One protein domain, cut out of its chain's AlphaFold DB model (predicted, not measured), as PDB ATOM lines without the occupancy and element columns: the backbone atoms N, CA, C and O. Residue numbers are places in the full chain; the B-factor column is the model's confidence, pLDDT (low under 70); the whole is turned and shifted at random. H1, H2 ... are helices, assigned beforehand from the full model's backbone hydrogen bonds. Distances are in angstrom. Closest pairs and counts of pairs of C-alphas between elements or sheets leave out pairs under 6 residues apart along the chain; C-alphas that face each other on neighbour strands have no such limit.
ATOM      1  N   GLU A  29     -12.521  28.104   2.605       88.38
ATOM      2  CA  GLU A  29     -12.675  27.187   1.469       88.38
ATOM      3  C   GLU A  29     -11.819  27.639   0.280       88.38
ATOM      4  O   GLU A  29     -11.292  26.810  -0.460       88.38
ATOM      5  N   GLU A  30     -11.625  28.951   0.119       88.12
ATOM      6  CA  GLU A  30     -10.754  29.513  -0.918       88.12
ATOM      7  C   GLU A  30      -9.268  29.318  -0.597       88.12
ATOM      8  O   GLU A  30      -8.474  28.970  -1.474       88.12
ATOM      9  N   TYR A  31      -8.877  29.515   0.666       87.62
ATOM     10  CA  TYR A  31      -7.479  29.476   1.087       87.62
ATOM     11  C   TYR A  31      -6.765  28.159   0.713       87.62
ATOM     12  O   TYR A  31      -5.685  28.241   0.120       87.62
ATOM     13  N   PRO A  32      -7.321  26.954   0.971       88.56
ATOM     14  CA  PRO A  32      -6.701  25.694   0.556       88.56
ATOM     15  C   PRO A  32      -6.448  25.594  -0.951       88.56
ATOM     16  O   PRO A  32      -5.453  24.995  -1.362       88.56
ATOM     17  N   VAL A  33      -7.316  26.192  -1.776       90.31
ATOM     18  CA  VAL A  33      -7.157  26.203  -3.236       90.31
ATOM     19  C   VAL A  33      -5.946  27.042  -3.622       90.31
ATOM     20  O   VAL A  33      -5.077  26.559  -4.343       90.31
ATOM     21  N   TYR A  34      -5.839  28.264  -3.100       87.94
ATOM     22  CA  TYR A  34      -4.682  29.126  -3.359       87.94
ATOM     23  C   TYR A  34      -3.380  28.533  -2.825       87.94
ATOM     24  O   TYR A  34      -2.362  28.561  -3.514       87.94
ATOM     25  N   TRP A  35      -3.417  27.957  -1.624       89.62
ATOM     26  CA  TRP A  35      -2.280  27.263  -1.032       89.62
ATOM     27  C   TRP A  35      -1.799  26.110  -1.929       89.62
ATOM     28  O   TRP A  35      -0.611  26.016  -2.241       89.62
ATOM     29  N   ALA A  36      -2.722  25.284  -2.432       92.25
ATOM     30  CA  ALA A  36      -2.398  24.211  -3.366       92.25
ATOM     31  C   ALA A  36      -1.842  24.744  -4.696       92.25
ATOM     32  O   ALA A  36      -0.829  24.236  -5.175       92.25
ATOM     33  N   LEU A  37      -2.453  25.785  -5.273       91.81
ATOM     34  CA  LEU A  37      -1.972  26.429  -6.501       91.81
ATOM     35  C   LEU A  37      -0.542  26.958  -6.347       91.81
ATOM     36  O   LEU A  37       0.289  26.734  -7.229       91.81
ATOM     37  N   TRP A  38      -0.236  27.596  -5.212       89.38
ATOM     38  CA  TRP A  38       1.111  28.067  -4.901       89.38
ATOM     39  C   TRP A  38       2.111  26.911  -4.877       89.38
ATOM     40  O   TRP A  38       3.148  26.985  -5.535       89.38
ATOM     41  N   HIS A  39       1.787  25.809  -4.190       91.06
ATOM     42  CA  HIS A  39       2.680  24.652  -4.138       91.06
ATOM     43  C   HIS A  39       2.872  23.989  -5.500       91.06
ATOM     44  O   HIS A  39       4.005  23.627  -5.818       91.06
ATOM     45  N   LEU A  40       1.815  23.859  -6.307       92.44
ATOM     46  CA  LEU A  40       1.893  23.316  -7.666       92.44
ATOM     47  C   LEU A  40       2.800  24.170  -8.555       92.44
ATOM     48  O   LEU A  40       3.666  23.634  -9.253       92.44
ATOM     49  N   GLN A  41       2.647  25.495  -8.509       90.12
ATOM     50  CA  GLN A  41       3.465  26.414  -9.297       90.12
ATOM     51  C   GLN A  41       4.918  26.426  -8.816       90.12
ATOM     52  O   GLN A  41       5.834  26.272  -9.624       90.12
ATOM     53  N   HIS A  42       5.139  26.585  -7.510       89.75
ATOM     54  CA  HIS A  42       6.473  26.669  -6.926       89.75
ATOM     55  C   HIS A  42       7.262  25.374  -7.150       89.75
ATOM     56  O   HIS A  42       8.397  25.424  -7.629       89.75
ATOM     57  N   TYR A  43       6.640  24.212  -6.925       90.38
ATOM     58  CA  TYR A  43       7.253  22.915  -7.205       90.38
ATOM     59  C   TYR A  43       7.594  22.747  -8.690       90.38
ATOM     60  O   TYR A  43       8.688  22.291  -9.031       90.38
ATOM     61  N   SER A  44       6.690  23.159  -9.585       90.06
ATOM     62  CA  SER A  44       6.911  23.063 -11.032       90.06
ATOM     63  C   SER A  44       8.043  23.981 -11.499       90.06
ATOM     64  O   SER A  44       8.907  23.556 -12.268       90.06
ATOM     65  N   ALA A  45       8.099  25.216 -10.999       89.12
ATOM     66  CA  ALA A  45       9.168  26.164 -11.302       89.12
ATOM     67  C   ALA A  45      10.530  25.670 -10.791       89.12
ATOM     68  O   ALA A  45      11.512  25.681 -11.535       89.12
ATOM     69  N   LEU A  46      10.575  25.174  -9.552       89.25
ATOM     70  CA  LEU A  46      11.787  24.634  -8.944       89.25
ATOM     71  C   LEU A  46      12.282  23.387  -9.686       89.25
ATOM     72  O   LEU A  46      13.462  23.292 -10.013       89.25
ATOM     73  N   SER A  47      11.374  22.474 -10.040       88.06
ATOM     74  CA  SER A  47      11.692  21.271 -10.814       88.06
ATOM     75  C   SER A  47      12.223  21.607 -12.211       88.06
ATOM     76  O   SER A  47      13.202  21.009 -12.659       88.06
ATOM     77  N   LYS A  48      11.631  22.596 -12.898       87.25
ATOM     78  CA  LYS A  48      12.142  23.088 -14.188       87.25
ATOM     79  C   LYS A  48      13.530  23.710 -14.045       87.25
ATOM     80  O   LYS A  48      14.408  23.416 -14.851       87.25
ATOM     81  N   ALA A  49      13.747  24.554 -13.036       89.75
ATOM     82  CA  ALA A  49      15.048  25.179 -12.799       89.75
ATOM     83  C   ALA A  49      16.130  24.129 -12.505       89.75
ATOM     84  O   ALA A  49      17.199  24.172 -13.116       89.75
ATOM     85  N   ALA A  50      15.822  23.144 -11.657       88.56
ATOM     86  CA  ALA A  50      16.726  22.048 -11.331       88.56
ATOM     87  C   ALA A  50      17.136  21.248 -12.576       88.56
ATOM     88  O   ALA A  50      18.327  21.032 -12.799       88.56
ATOM     89  N   LYS A  51      16.164  20.868 -13.419       86.31
ATOM     90  CA  LYS A  51      16.408  20.089 -14.644       86.31
ATOM     91  C   LYS A  51      17.143  20.891 -15.720       86.31
ATOM     92  O   LYS A  51      18.160  20.441 -16.231       86.31
ATOM     93  N   PHE A  52      16.633  22.071 -16.069       87.06
ATOM     94  CA  PHE A  52      17.027  22.763 -17.301       87.06
ATOM     95  C   PHE A  52      18.015  23.911 -17.097       87.06
ATOM     96  O   PHE A  52      18.699  24.285 -18.045       87.06
ATOM     97  N   ARG A  53      18.095  24.500 -15.896       89.31
ATOM     98  CA  ARG A  53      18.997  25.636 -15.627       89.31
ATOM     99  C   ARG A  53      20.213  25.243 -14.807       89.31
ATOM    100  O   ARG A  53      21.309  25.708 -15.092       89.31
ATOM    101  N   TRP A  54      20.022  24.419 -13.784       93.25
ATOM    102  CA  TRP A  54      21.102  24.016 -12.882       93.25
ATOM    103  C   TRP A  54      21.749  22.687 -13.267       93.25
ATOM    104  O   TRP A  54      22.781  22.343 -12.701       93.25
ATOM    105  N   GLY A  55      21.157  21.945 -14.209       89.56
ATOM    106  CA  GLY A  55      21.707  20.681 -14.700       89.56
ATOM    107  C   GLY A  55      21.813  19.610 -13.613       89.56
ATOM    108  O   GLY A  55      22.783  18.856 -13.583       89.56
ATOM    109  N   TRP A  56      20.858  19.564 -12.679       90.38
ATOM    110  CA  TRP A  56      20.856  18.555 -11.621       90.38
ATOM    111  C   TRP A  56      20.697  17.150 -12.206       90.38
ATOM    112  O   TRP A  56      19.936  16.932 -13.149       90.38
ATOM    113  N   SER A  57      21.378  16.174 -11.602       90.31
ATOM    114  CA  SER A  57      21.208  14.766 -11.966       90.31
ATOM    115  C   SER A  57      19.778  14.286 -11.682       90.31
ATOM    116  O   SER A  57      19.088  14.822 -10.808       90.31
ATOM    117  N   LYS A  58      19.336  13.223 -12.372       84.06
ATOM    118  CA  LYS A  58      18.016  12.604 -12.141       84.06
ATOM    119  C   LYS A  58      17.816  12.206 -10.671       84.06
ATOM    120  O   LYS A  58      16.733  12.389 -10.123       84.06
ATOM    121  N   GLU A  59      18.871  11.720 -10.013       86.69
ATOM    122  CA  GLU A  59      18.839  11.369  -8.589       86.69
ATOM    123  C   GLU A  59      18.613  12.599  -7.695       86.69
ATOM    124  O   GLU A  59      17.788  12.554  -6.782       86.69
ATOM    125  N   SER A  60      19.285  13.717  -7.977       87.50
ATOM    126  CA  SER A  60      19.100  14.968  -7.232       87.50
ATOM    127  C   SER A  60      17.711  15.569  -7.442       87.50
ATOM    128  O   SER A  60      17.105  16.050  -6.489       87.50
ATOM    129  N   VAL A  61      17.163  15.498  -8.660       84.56
ATOM    130  CA  VAL A  61      15.780  15.926  -8.950       84.56
ATOM    131  C   VAL A  61      14.758  15.032  -8.245       84.56
ATOM    132  O   VAL A  61      13.728  15.514  -7.787       84.56
ATOM    133  N   LYS A  62      15.034  13.735  -8.096       81.38
ATOM    134  CA  LYS A  62      14.185  12.857  -7.285       81.38
ATOM    135  C   LYS A  62      14.222  13.262  -5.808       81.38
ATOM    136  O   LYS A  62      13.168  13.469  -5.220       81.38
ATOM    137  N   LYS A  63      15.416  13.471  -5.240       85.62
ATOM    138  CA  LYS A  63      15.584  13.949  -3.853       85.62
ATOM    139  C   LYS A  63      14.938  15.314  -3.621       85.62
ATOM    140  O   LYS A  63      14.451  15.572  -2.528       85.62
ATOM    141  N   LEU A  64      14.904  16.181  -4.638       87.50
ATOM    142  CA  LEU A  64      14.191  17.456  -4.574       87.50
ATOM    143  C   LEU A  64      12.723  17.252  -4.203       87.50
ATOM    144  O   LEU A  64      12.204  18.014  -3.400       87.50
ATOM    145  N   SER A  65      12.069  16.238  -4.768       80.81
ATOM    146  CA  SER A  65      10.673  15.937  -4.468       80.81
ATOM    147  C   SER A  65      10.457  15.582  -3.000       80.81
ATOM    148  O   SER A  65       9.624  16.198  -2.336       80.81
ATOM    149  N   ASP A  66      11.247  14.634  -2.495       80.12
ATOM    150  CA  ASP A  66      11.171  14.157  -1.111       80.12
ATOM    151  C   ASP A  66      11.425  15.318  -0.136       80.12
ATOM    152  O   ASP A  66      10.668  15.559   0.807       80.12
ATOM    153  N   ASN A  67      12.457  16.108  -0.435       86.69
ATOM    154  CA  ASN A  67      12.840  17.270   0.349       86.69
ATOM    155  C   ASN A  67      11.801  18.393   0.279       86.69
ATOM    156  O   ASN A  67      11.578  19.071   1.273       86.69
ATOM    157  N   TYR A  68      11.152  18.607  -0.868       89.75
ATOM    158  CA  TYR A  68      10.161  19.669  -1.024       89.75
ATOM    159  C   TYR A  68       8.967  19.451  -0.097       89.75
ATOM    160  O   TYR A  68       8.546  20.380   0.587       89.75
ATOM    161  N   ILE A  69       8.450  18.224  -0.051       86.06
ATOM    162  CA  ILE A  69       7.334  17.851   0.821       86.06
ATOM    163  C   ILE A  69       7.727  18.038   2.290       86.06
ATOM    164  O   ILE A  69       6.994  18.683   3.038       86.06
ATOM    165  N   ALA A  70       8.910  17.550   2.677       85.19
ATOM    166  CA  ALA A  70       9.415  17.661   4.042       85.19
ATOM    167  C   ALA A  70       9.662  19.119   4.475       85.19
ATOM    168  O   ALA A  70       9.230  19.524   5.550       85.19
ATOM    169  N   TYR A  71      10.313  19.934   3.637       85.69
ATOM    170  CA  TYR A  71      10.626  21.331   3.960       85.69
ATOM    171  C   TYR A  71       9.397  22.240   4.014       85.69
ATOM    172  O   TYR A  71       9.451  23.286   4.656       85.69
ATOM    173  N   ASN A  72       8.306  21.858   3.348       85.88
ATOM    174  CA  ASN A  72       7.051  22.608   3.355       85.88
ATOM    175  C   ASN A  72       5.994  22.012   4.303       85.88
ATOM    176  O   ASN A  72       4.855  22.467   4.279       85.88
ATOM    177  N   ASP A  73       6.353  21.002   5.108       85.88
ATOM    178  CA  ASP A  73       5.452  20.311   6.045       85.88
ATOM    179  C   ASP A  73       4.145  19.807   5.388       85.88
ATOM    180  O   ASP A  73       3.038  19.899   5.926       85.88
ATOM    181  N   ILE A  74       4.260  19.278   4.164       87.75
ATOM    182  CA  ILE A  74       3.121  18.770   3.390       87.75
ATOM    183  C   ILE A  74       2.902  17.299   3.752       87.75
ATOM    184  O   ILE A  74       3.370  16.387   3.079       87.75
ATOM    185  N   PHE A  75       2.189  17.027   4.837       84.44
ATOM    186  CA  PHE A  75       1.841  15.646   5.184       84.44
ATOM    187  C   PHE A  75       0.699  15.096   4.313       84.44
ATOM    188  O   PHE A  75      -0.047  15.826   3.663       84.44
ATOM    189  N   CYS A  76       0.517  13.774   4.365       81.50
ATOM    190  CA  CYS A  76      -0.334  12.995   3.457       81.50
ATOM    191  C   CYS A  76      -1.768  13.515   3.207       81.50
ATOM    192  O   CYS A  76      -2.309  13.302   2.125       81.50
ATOM    193  N   ILE A  77      -2.402  14.180   4.179       85.25
ATOM    194  CA  ILE A  77      -3.753  14.746   4.017       85.25
ATOM    195  C   ILE A  77      -3.707  16.038   3.191       85.25
ATOM    196  O   ILE A  77      -4.552  16.236   2.325       85.25
ATOM    197  N   LEU A  78      -2.706  16.893   3.416       89.25
ATOM    198  CA  LEU A  78      -2.513  18.110   2.628       89.25
ATOM    199  C   LEU A  78      -2.131  17.786   1.183       89.25
ATOM    200  O   LEU A  78      -2.579  18.470   0.264       89.25
ATOM    201  N   THR A  79      -1.386  16.701   0.965       90.44
ATOM    202  CA  THR A  79      -1.108  16.192  -0.383       90.44
ATOM    203  C   THR A  79      -2.398  15.908  -1.154       90.44
ATOM    204  O   THR A  79      -2.479  16.227  -2.338       90.44
ATOM    205  N   GLU A  80      -3.440  15.387  -0.495       91.81
ATOM    206  CA  GLU A  80      -4.733  15.146  -1.147       91.81
ATOM    207  C   GLU A  80      -5.434  16.450  -1.557       91.81
ATOM    208  O   GLU A  80      -6.085  16.484  -2.600       91.81
ATOM    209  N   LEU A  81      -5.271  17.544  -0.801       92.06
ATOM    210  CA  LEU A  81      -5.783  18.860  -1.209       92.06
ATOM    211  C   LEU A  81      -5.102  19.327  -2.497       92.06
ATOM    212  O   LEU A  81      -5.774  19.749  -3.438       92.06
ATOM    213  N   ILE A  82      -3.775  19.178  -2.568       92.88
ATOM    214  CA  ILE A  82      -3.005  19.519  -3.767       92.88
ATOM    215  C   ILE A  82      -3.463  18.675  -4.957       92.88
ATOM    216  O   ILE A  82      -3.694  19.207  -6.041       92.88
ATOM    217  N   TRP A  83      -3.642  17.370  -4.754       92.94
ATOM    218  CA  TRP A  83      -4.103  16.463  -5.803       92.94
ATOM    219  C   TRP A  83      -5.535  16.752  -6.242       92.94
ATOM    220  O   TRP A  83      -5.823  16.654  -7.430       92.94
ATOM    221  N   THR A  84      -6.411  17.160  -5.323       93.75
ATOM    222  CA  THR A  84      -7.782  17.592  -5.630       93.75
ATOM    223  C   THR A  84      -7.780  18.814  -6.548       93.75
ATOM    224  O   THR A  84      -8.500  18.847  -7.543       93.75
ATOM    225  N   VAL A  85      -6.933  19.806  -6.261       93.88
ATOM    226  CA  VAL A  85      -6.791  20.988  -7.124       93.88
ATOM    227  C   VAL A  85      -6.147  20.618  -8.460       93.88
ATOM    228  O   VAL A  85      -6.626  21.051  -9.504       93.88
ATOM    229  N   ALA A  86      -5.119  19.766  -8.457       93.44
ATOM    230  CA  ALA A  86      -4.462  19.306  -9.680       93.44
ATOM    231  C   ALA A  86      -5.424  18.558 -10.620       93.44
ATOM    232  O   ALA A  86      -5.425  18.807 -11.821       93.44
ATOM    233  N   ALA A  87      -6.270  17.694 -10.063       92.50
ATOM    234  CA  ALA A  87      -7.368  17.007 -10.739       92.50
ATOM    235  C   ALA A  87      -8.306  17.972 -11.480       92.50
ATOM    236  O   ALA A  87      -8.620  17.790 -12.651       92.50
ATOM    237  N   VAL A  88      -8.730  19.034 -10.802       91.69
ATOM    238  CA  VAL A  88      -9.633  20.031 -11.387       91.69
ATOM    239  C   VAL A  88      -8.926  20.854 -12.459       91.69
ATOM    240  O   VAL A  88      -9.523  21.147 -13.489       91.69
ATOM    241  N   LEU A  89      -7.656  21.209 -12.254       91.56
ATOM    242  CA  LEU A  89      -6.857  21.858 -13.292       91.56
ATOM    243  C   LEU A  89      -6.702  20.964 -14.529       91.56
ATOM    244  O   LEU A  89      -6.727  21.477 -15.645       91.56
ATOM    245  N   ALA A  90      -6.582  19.646 -14.343       90.69
ATOM    246  CA  ALA A  90      -6.534  18.698 -15.450       90.69
ATOM    247  C   ALA A  90      -7.819  18.744 -16.292       90.69
ATOM    248  O   ALA A  90      -7.754  18.857 -17.513       90.69
ATOM    249  N   ASP A  91      -8.984  18.761 -15.638       90.19
ATOM    250  CA  ASP A  91     -10.284  18.893 -16.316       90.19
ATOM    251  C   ASP A  91     -10.444  20.234 -17.047       90.19
ATOM    252  O   ASP A  91     -11.174  20.325 -18.032       90.19
ATOM    253  N   LEU A  92      -9.753  21.281 -16.586       89.44
ATOM    254  CA  LEU A  92      -9.700  22.589 -17.245       89.44
ATOM    255  C   LEU A  92      -8.706  22.634 -18.421       89.44
ATOM    256  O   LEU A  92      -8.507  23.696 -19.009       89.44
ATOM    257  N   GLY A  93      -8.097  21.501 -18.782       89.31
ATOM    258  CA  GLY A  93      -7.219  21.365 -19.943       89.31
ATOM    259  C   GLY A  93      -5.728  21.483 -19.637       89.31
ATOM    260  O   GLY A  93      -4.928  21.570 -20.567       89.31
ATOM    261  N   LEU A  94      -5.320  21.493 -18.363       89.38
ATOM    262  CA  LEU A  94      -3.907  21.354 -18.018       89.38
ATOM    263  C   LEU A  94      -3.495  19.875 -18.034       89.38
ATOM    264  O   LEU A  94      -4.310  18.970 -17.888       89.38
ATOM    265  N   HIS A  95      -2.198  19.616 -18.179       87.06
ATOM    266  CA  HIS A  95      -1.667  18.254 -18.255       87.06
ATOM    267  C   HIS A  95      -0.681  18.006 -17.108       87.06
ATOM    268  O   HIS A  95       0.528  18.180 -17.294       87.06
ATOM    269  N   PRO A  96      -1.171  17.667 -15.899       88.12
ATOM    270  CA  PRO A  96      -0.294  17.286 -14.807       88.12
ATOM    271  C   PRO A  96       0.421  15.968 -15.099       88.12
ATOM    272  O   PRO A  96      -0.164  15.026 -15.627       88.12
ATOM    273  N   LEU A  97       1.667  15.881 -14.650       86.19
ATOM    274  CA  LEU A  97       2.350  14.619 -14.408       86.19
ATOM    275  C   LEU A  97       2.198  14.295 -12.924       86.19
ATOM    276  O   LEU A  97       2.729  15.009 -12.068       86.19
ATOM    277  N   TYR A  98       1.431  13.256 -12.608       81.62
ATOM    278  CA  TYR A  98       1.279  12.789 -11.231       81.62
ATOM    279  C   TYR A  98       2.544  12.047 -10.780       81.62
ATOM    280  O   TYR A  98       3.256  11.474 -11.590       81.62
ATOM    281  N   GLY A  99       2.868  12.082  -9.485       71.81
ATOM    282  CA  GLY A  99       4.086  11.455  -8.949       71.81
ATOM    283  C   GLY A  99       3.969   9.958  -8.636       71.81
ATOM    284  O   GLY A  99       4.891   9.365  -8.078       71.81
ATOM    285  N   HIS A 100       2.827   9.329  -8.905       71.06
ATOM    286  CA  HIS A 100       2.409   8.076  -8.264       71.06
ATOM    287  C   HIS A 100       2.817   6.813  -9.032       71.06
ATOM    288  O   HIS A 100       2.025   5.899  -9.251       71.06
ATOM    289  N   THR A 101       4.086   6.687  -9.405       61.62
ATOM    290  CA  THR A 101       4.530   5.493 -10.136       61.62
ATOM    291  C   THR A 101       4.363   4.217  -9.297       61.62
ATOM    292  O   THR A 101       5.002   4.014  -8.261       61.62
ATOM    293  N   THR A 102       3.515   3.296  -9.767       55.91
ATOM    294  CA  THR A 102       3.442   1.930  -9.232       55.91
ATOM    295  C   THR A 102       4.799   1.252  -9.406       55.91
ATOM    296  O   THR A 102       5.327   1.259 -10.515       55.91
ATOM    297  N   LYS A 103       5.340   0.619  -8.351       49.38
ATOM    298  CA  LYS A 103       6.639  -0.091  -8.384       49.38
ATOM    299  C   LYS A 103       6.813  -0.999  -9.616       49.38
ATOM    300  O   LYS A 103       7.889  -0.998 -10.192       49.38
ATOM    301  N   ALA A 104       5.745  -1.660 -10.075       46.19
ATOM    302  CA  ALA A 104       5.747  -2.502 -11.277       46.19
ATOM    303  C   ALA A 104       6.105  -1.752 -12.580       46.19
ATOM    304  O   ALA A 104       6.820  -2.286 -13.413       46.19
ATOM    305  N   LYS A 105       5.689  -0.486 -12.735       49.78
ATOM    306  CA  LYS A 105       6.051   0.353 -13.897       49.78
ATOM    307  C   LYS A 105       7.461   0.941 -13.795       49.78
ATOM    308  O   LYS A 105       7.968   1.476 -14.773       49.78
ATOM    309  N   ARG A 106       8.082   0.892 -12.611       49.41
ATOM    310  CA  ARG A 106       9.403   1.482 -12.356       49.41
ATOM    311  C   ARG A 106      10.541   0.610 -12.890       49.41
ATOM    312  O   ARG A 106      11.591   1.149 -13.196       49.41
ATOM    313  N   GLU A 107      10.317  -0.698 -12.999       49.31
ATOM    314  CA  GLU A 107      11.303  -1.664 -13.506       49.31
ATOM    315  C   GLU A 107      11.251  -1.808 -15.041       49.31
ATOM    316  O   GLU A 107      12.238  -2.200 -15.651       49.31
ATOM    317  N   GLU A 118       0.951  10.602 -17.222       66.00
ATOM    318  CA  GLU A 118       0.575   9.723 -16.125       66.00
ATOM    319  C   GLU A 118      -0.893  10.000 -15.812       66.00
ATOM    320  O   GLU A 118      -1.259  11.121 -15.470       66.00
ATOM    321  N   GLU A 119      -1.748   8.993 -15.988       75.81
ATOM    322  CA  GLU A 119      -3.162   9.091 -15.632       75.81
ATOM    323  C   GLU A 119      -3.310   9.351 -14.131       75.81
ATOM    324  O   GLU A 119      -2.542   8.847 -13.309       75.81
ATOM    325  N   GLU A 120      -4.318  10.124 -13.741       86.06
ATOM    326  CA  GLU A 120      -4.609  10.328 -12.329       86.06
ATOM    327  C   GLU A 120      -4.927   9.000 -11.625       86.06
ATOM    328  O   GLU A 120      -5.669   8.162 -12.135       86.06
ATOM    329  N   SER A 121      -4.408   8.806 -10.408       87.75
ATOM    330  CA  SER A 121      -4.702   7.583  -9.669       87.75
ATOM    331  C   SER A 121      -6.086   7.635  -9.044       87.75
ATOM    332  O   SER A 121      -6.482   8.622  -8.421       87.75
ATOM    333  N   THR A 122      -6.763   6.492  -9.097       89.06
ATOM    334  CA  THR A 122      -8.002   6.231  -8.367       89.06
ATOM    335  C   THR A 122      -7.815   6.185  -6.851       89.06
ATOM    336  O   THR A 122      -8.809   6.271  -6.134       89.06
ATOM    337  N   LYS A 123      -6.577   6.069  -6.348       90.12
ATOM    338  CA  LYS A 123      -6.262   6.026  -4.914       90.12
ATOM    339  C   LYS A 123      -5.995   7.415  -4.342       90.12
ATOM    340  O   LYS A 123      -5.489   8.310  -5.026       90.12
ATOM    341  N   ALA A 124      -6.292   7.573  -3.057       89.69
ATOM    342  CA  ALA A 124      -5.978   8.785  -2.311       89.69
ATOM    343  C   ALA A 124      -4.470   8.948  -2.071       89.69
ATOM    344  O   ALA A 124      -3.745   7.966  -1.919       89.69
ATOM    345  N   ALA A 125      -4.011  10.197  -1.986       88.75
ATOM    346  CA  ALA A 125      -2.615  10.574  -1.795       88.75
ATOM    347  C   ALA A 125      -2.007   9.926  -0.536       88.75
ATOM    348  O   ALA A 125      -0.861   9.489  -0.540       88.75
ATOM    349  N   TRP A 126      -2.803   9.785   0.528       87.19
ATOM    350  CA  TRP A 126      -2.385   9.145   1.780       87.19
ATOM    351  C   TRP A 126      -2.230   7.623   1.712       87.19
ATOM    352  O   TRP A 126      -1.851   7.012   2.710       87.19
ATOM    353  N   GLU A 127      -2.560   6.994   0.585       87.94
ATOM    354  CA  GLU A 127      -2.294   5.571   0.358       87.94
ATOM    355  C   GLU A 127      -0.924   5.316  -0.275       87.94
ATOM    356  O   GLU A 127      -0.511   4.160  -0.400       87.94
ATOM    357  N   PHE A 128      -0.227   6.375  -0.686       86.25
ATOM    358  CA  PHE A 128       1.108   6.283  -1.251       86.25
ATOM    359  C   PHE A 128       2.189   6.545  -0.193       86.25
ATOM    360  O   PHE A 128       1.904   7.131   0.854       86.25
ATOM    361  N   PRO A 129       3.438   6.111  -0.449       83.19
ATOM    362  CA  PRO A 129       4.573   6.471   0.393       83.19
ATOM    363  C   PRO A 129       4.720   7.993   0.521       83.19
ATOM    364  O   PRO A 129       4.390   8.729  -0.411       83.19
ATOM    365  N   THR A 130       5.241   8.466   1.653       76.62
ATOM    366  CA  THR A 130       5.429   9.901   1.933       76.62
ATOM    367  C   THR A 130       6.336  10.584   0.902       76.62
ATOM    368  O   THR A 130       6.207  11.776   0.658       76.62
ATOM    369  N   GLU A 131       7.206   9.815   0.247       76.38
ATOM    370  CA  GLU A 131       8.125  10.239  -0.813       76.38
ATOM    371  C   GLU A 131       7.433  10.433  -2.176       76.38
ATOM    372  O   GLU A 131       8.085  10.657  -3.193       76.38
ATOM    373  N   THR A 132       6.107  10.294  -2.247       81.50
ATOM    374  CA  THR A 132       5.374  10.454  -3.508       81.50
ATOM    375  C   THR A 132       5.363  11.923  -3.928       81.50
ATOM    376  O   THR A 132       4.812  12.746  -3.195       81.50
ATOM    377  N   PRO A 133       5.904  12.270  -5.109       82.56
ATOM    378  CA  PRO A 133       5.926  13.638  -5.600       82.56
ATOM    379  C   PRO A 133       4.553  14.293  -5.712       82.56
ATOM    380  O   PRO A 133       3.542  13.656  -6.020       82.56
ATOM    381  N   ILE A 134       4.555  15.612  -5.544       86.62
ATOM    382  CA  ILE A 134       3.429  16.471  -5.907       86.62
ATOM    383  C   ILE A 134       3.281  16.488  -7.436       86.62
ATOM    384  O   ILE A 134       4.267  16.370  -8.164       86.62
ATOM    385  N   SER A 135       2.049  16.655  -7.926       87.25
ATOM    386  CA  SER A 135       1.772  16.802  -9.355       87.25
ATOM    387  C   SER A 135       2.586  17.941  -9.973       87.25
ATOM    388  O   SER A 135       2.560  19.081  -9.506       87.25
ATOM    389  N   PHE A 136       3.294  17.631 -11.052       85.69
ATOM    390  CA  PHE A 136       4.089  18.584 -11.811       85.69
ATOM    391  C   PHE A 136       3.295  19.109 -13.004       85.69
ATOM    392  O   PHE A 136       2.702  18.331 -13.744       85.69
ATOM    393  N   PHE A 137       3.340  20.417 -13.240       84.38
ATOM    394  CA  PHE A 137       2.715  21.038 -14.401       84.38
ATOM    395  C   PHE A 137       3.758  21.751 -15.262       84.38
ATOM    396  O   PHE A 137       4.318  22.784 -14.882       84.38
ATOM    397  N   ALA A 138       3.983  21.241 -16.473       79.38
ATOM    398  CA  ALA A 138       4.897  21.865 -17.427       79.38
ATOM    399  C   ALA A 138       4.391  23.227 -17.933       79.38
ATOM    400  O   ALA A 138       5.201  24.074 -18.290       79.38
TER     401      ALA A 138
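Overview. This is residues 29 to 107 and 118 to 138 of the 294 residues of an uncharacterized protein of Aspergillus sclerotialis (UniProt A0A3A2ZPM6). Long helix H1 spans one side; H2 folds back along its second half, H3 crosses its first half, and residues 118 to 138, with no named element, begin on the side of H3 away from H1, their last part running in between H2 and H3, where residues 136 to 137 make a short antiparallel pairing with 96 to 97. Short H4 lies on the far side from H1. The 100 printed residues, with four named helices in order H1 to H4 and no named strand, are all helix in class and compact: radius of gyration of the C-alphas 13.1 A, spans 38 by 30 by 28 A.

Along the chain. H1, residues 29 to 53, runs 36.0 A from C-alpha 29 at (-12.675, 27.187, 1.469). H2 is residues 58 to 71, 19.7 A; H3, 76 to 91, 22.9 A; H4, 103 to 107, 7.1 A, ends at C-alpha 107 (11.303, -1.664, -13.506).

Arrangement. H1, with residues 32 to 40 alone, touches H3, about perpendicular at 83 degrees; the closest C-alphas, of Ala 36 and Ile 82, are 4.7 A apart. H1 and H2 form a helical hairpin and touch, closest at the C-alphas of Ala 50 and Val 61, 6.6 A, at a shallow tilt of 27 degrees, opposite ways. H4 touches no helix. O i to N i+4 pairs within hydrogen-bond range: H1 20 of 21, H2 8 of 10, H3 11 of 12, H4 0 of 1, with 1 of 2 O i to N i+3 pairs.

Size, cuts and confidence. The farthest C-alphas, of Glu 29 and Glu 107, are 40.4 A apart. Residues 108 to 117 are not printed, a gap of 15.9 A between C-alphas 107 and 118. The link H3 to H4 is long. Residues 101 to 107 and 118 are under pLDDT 70.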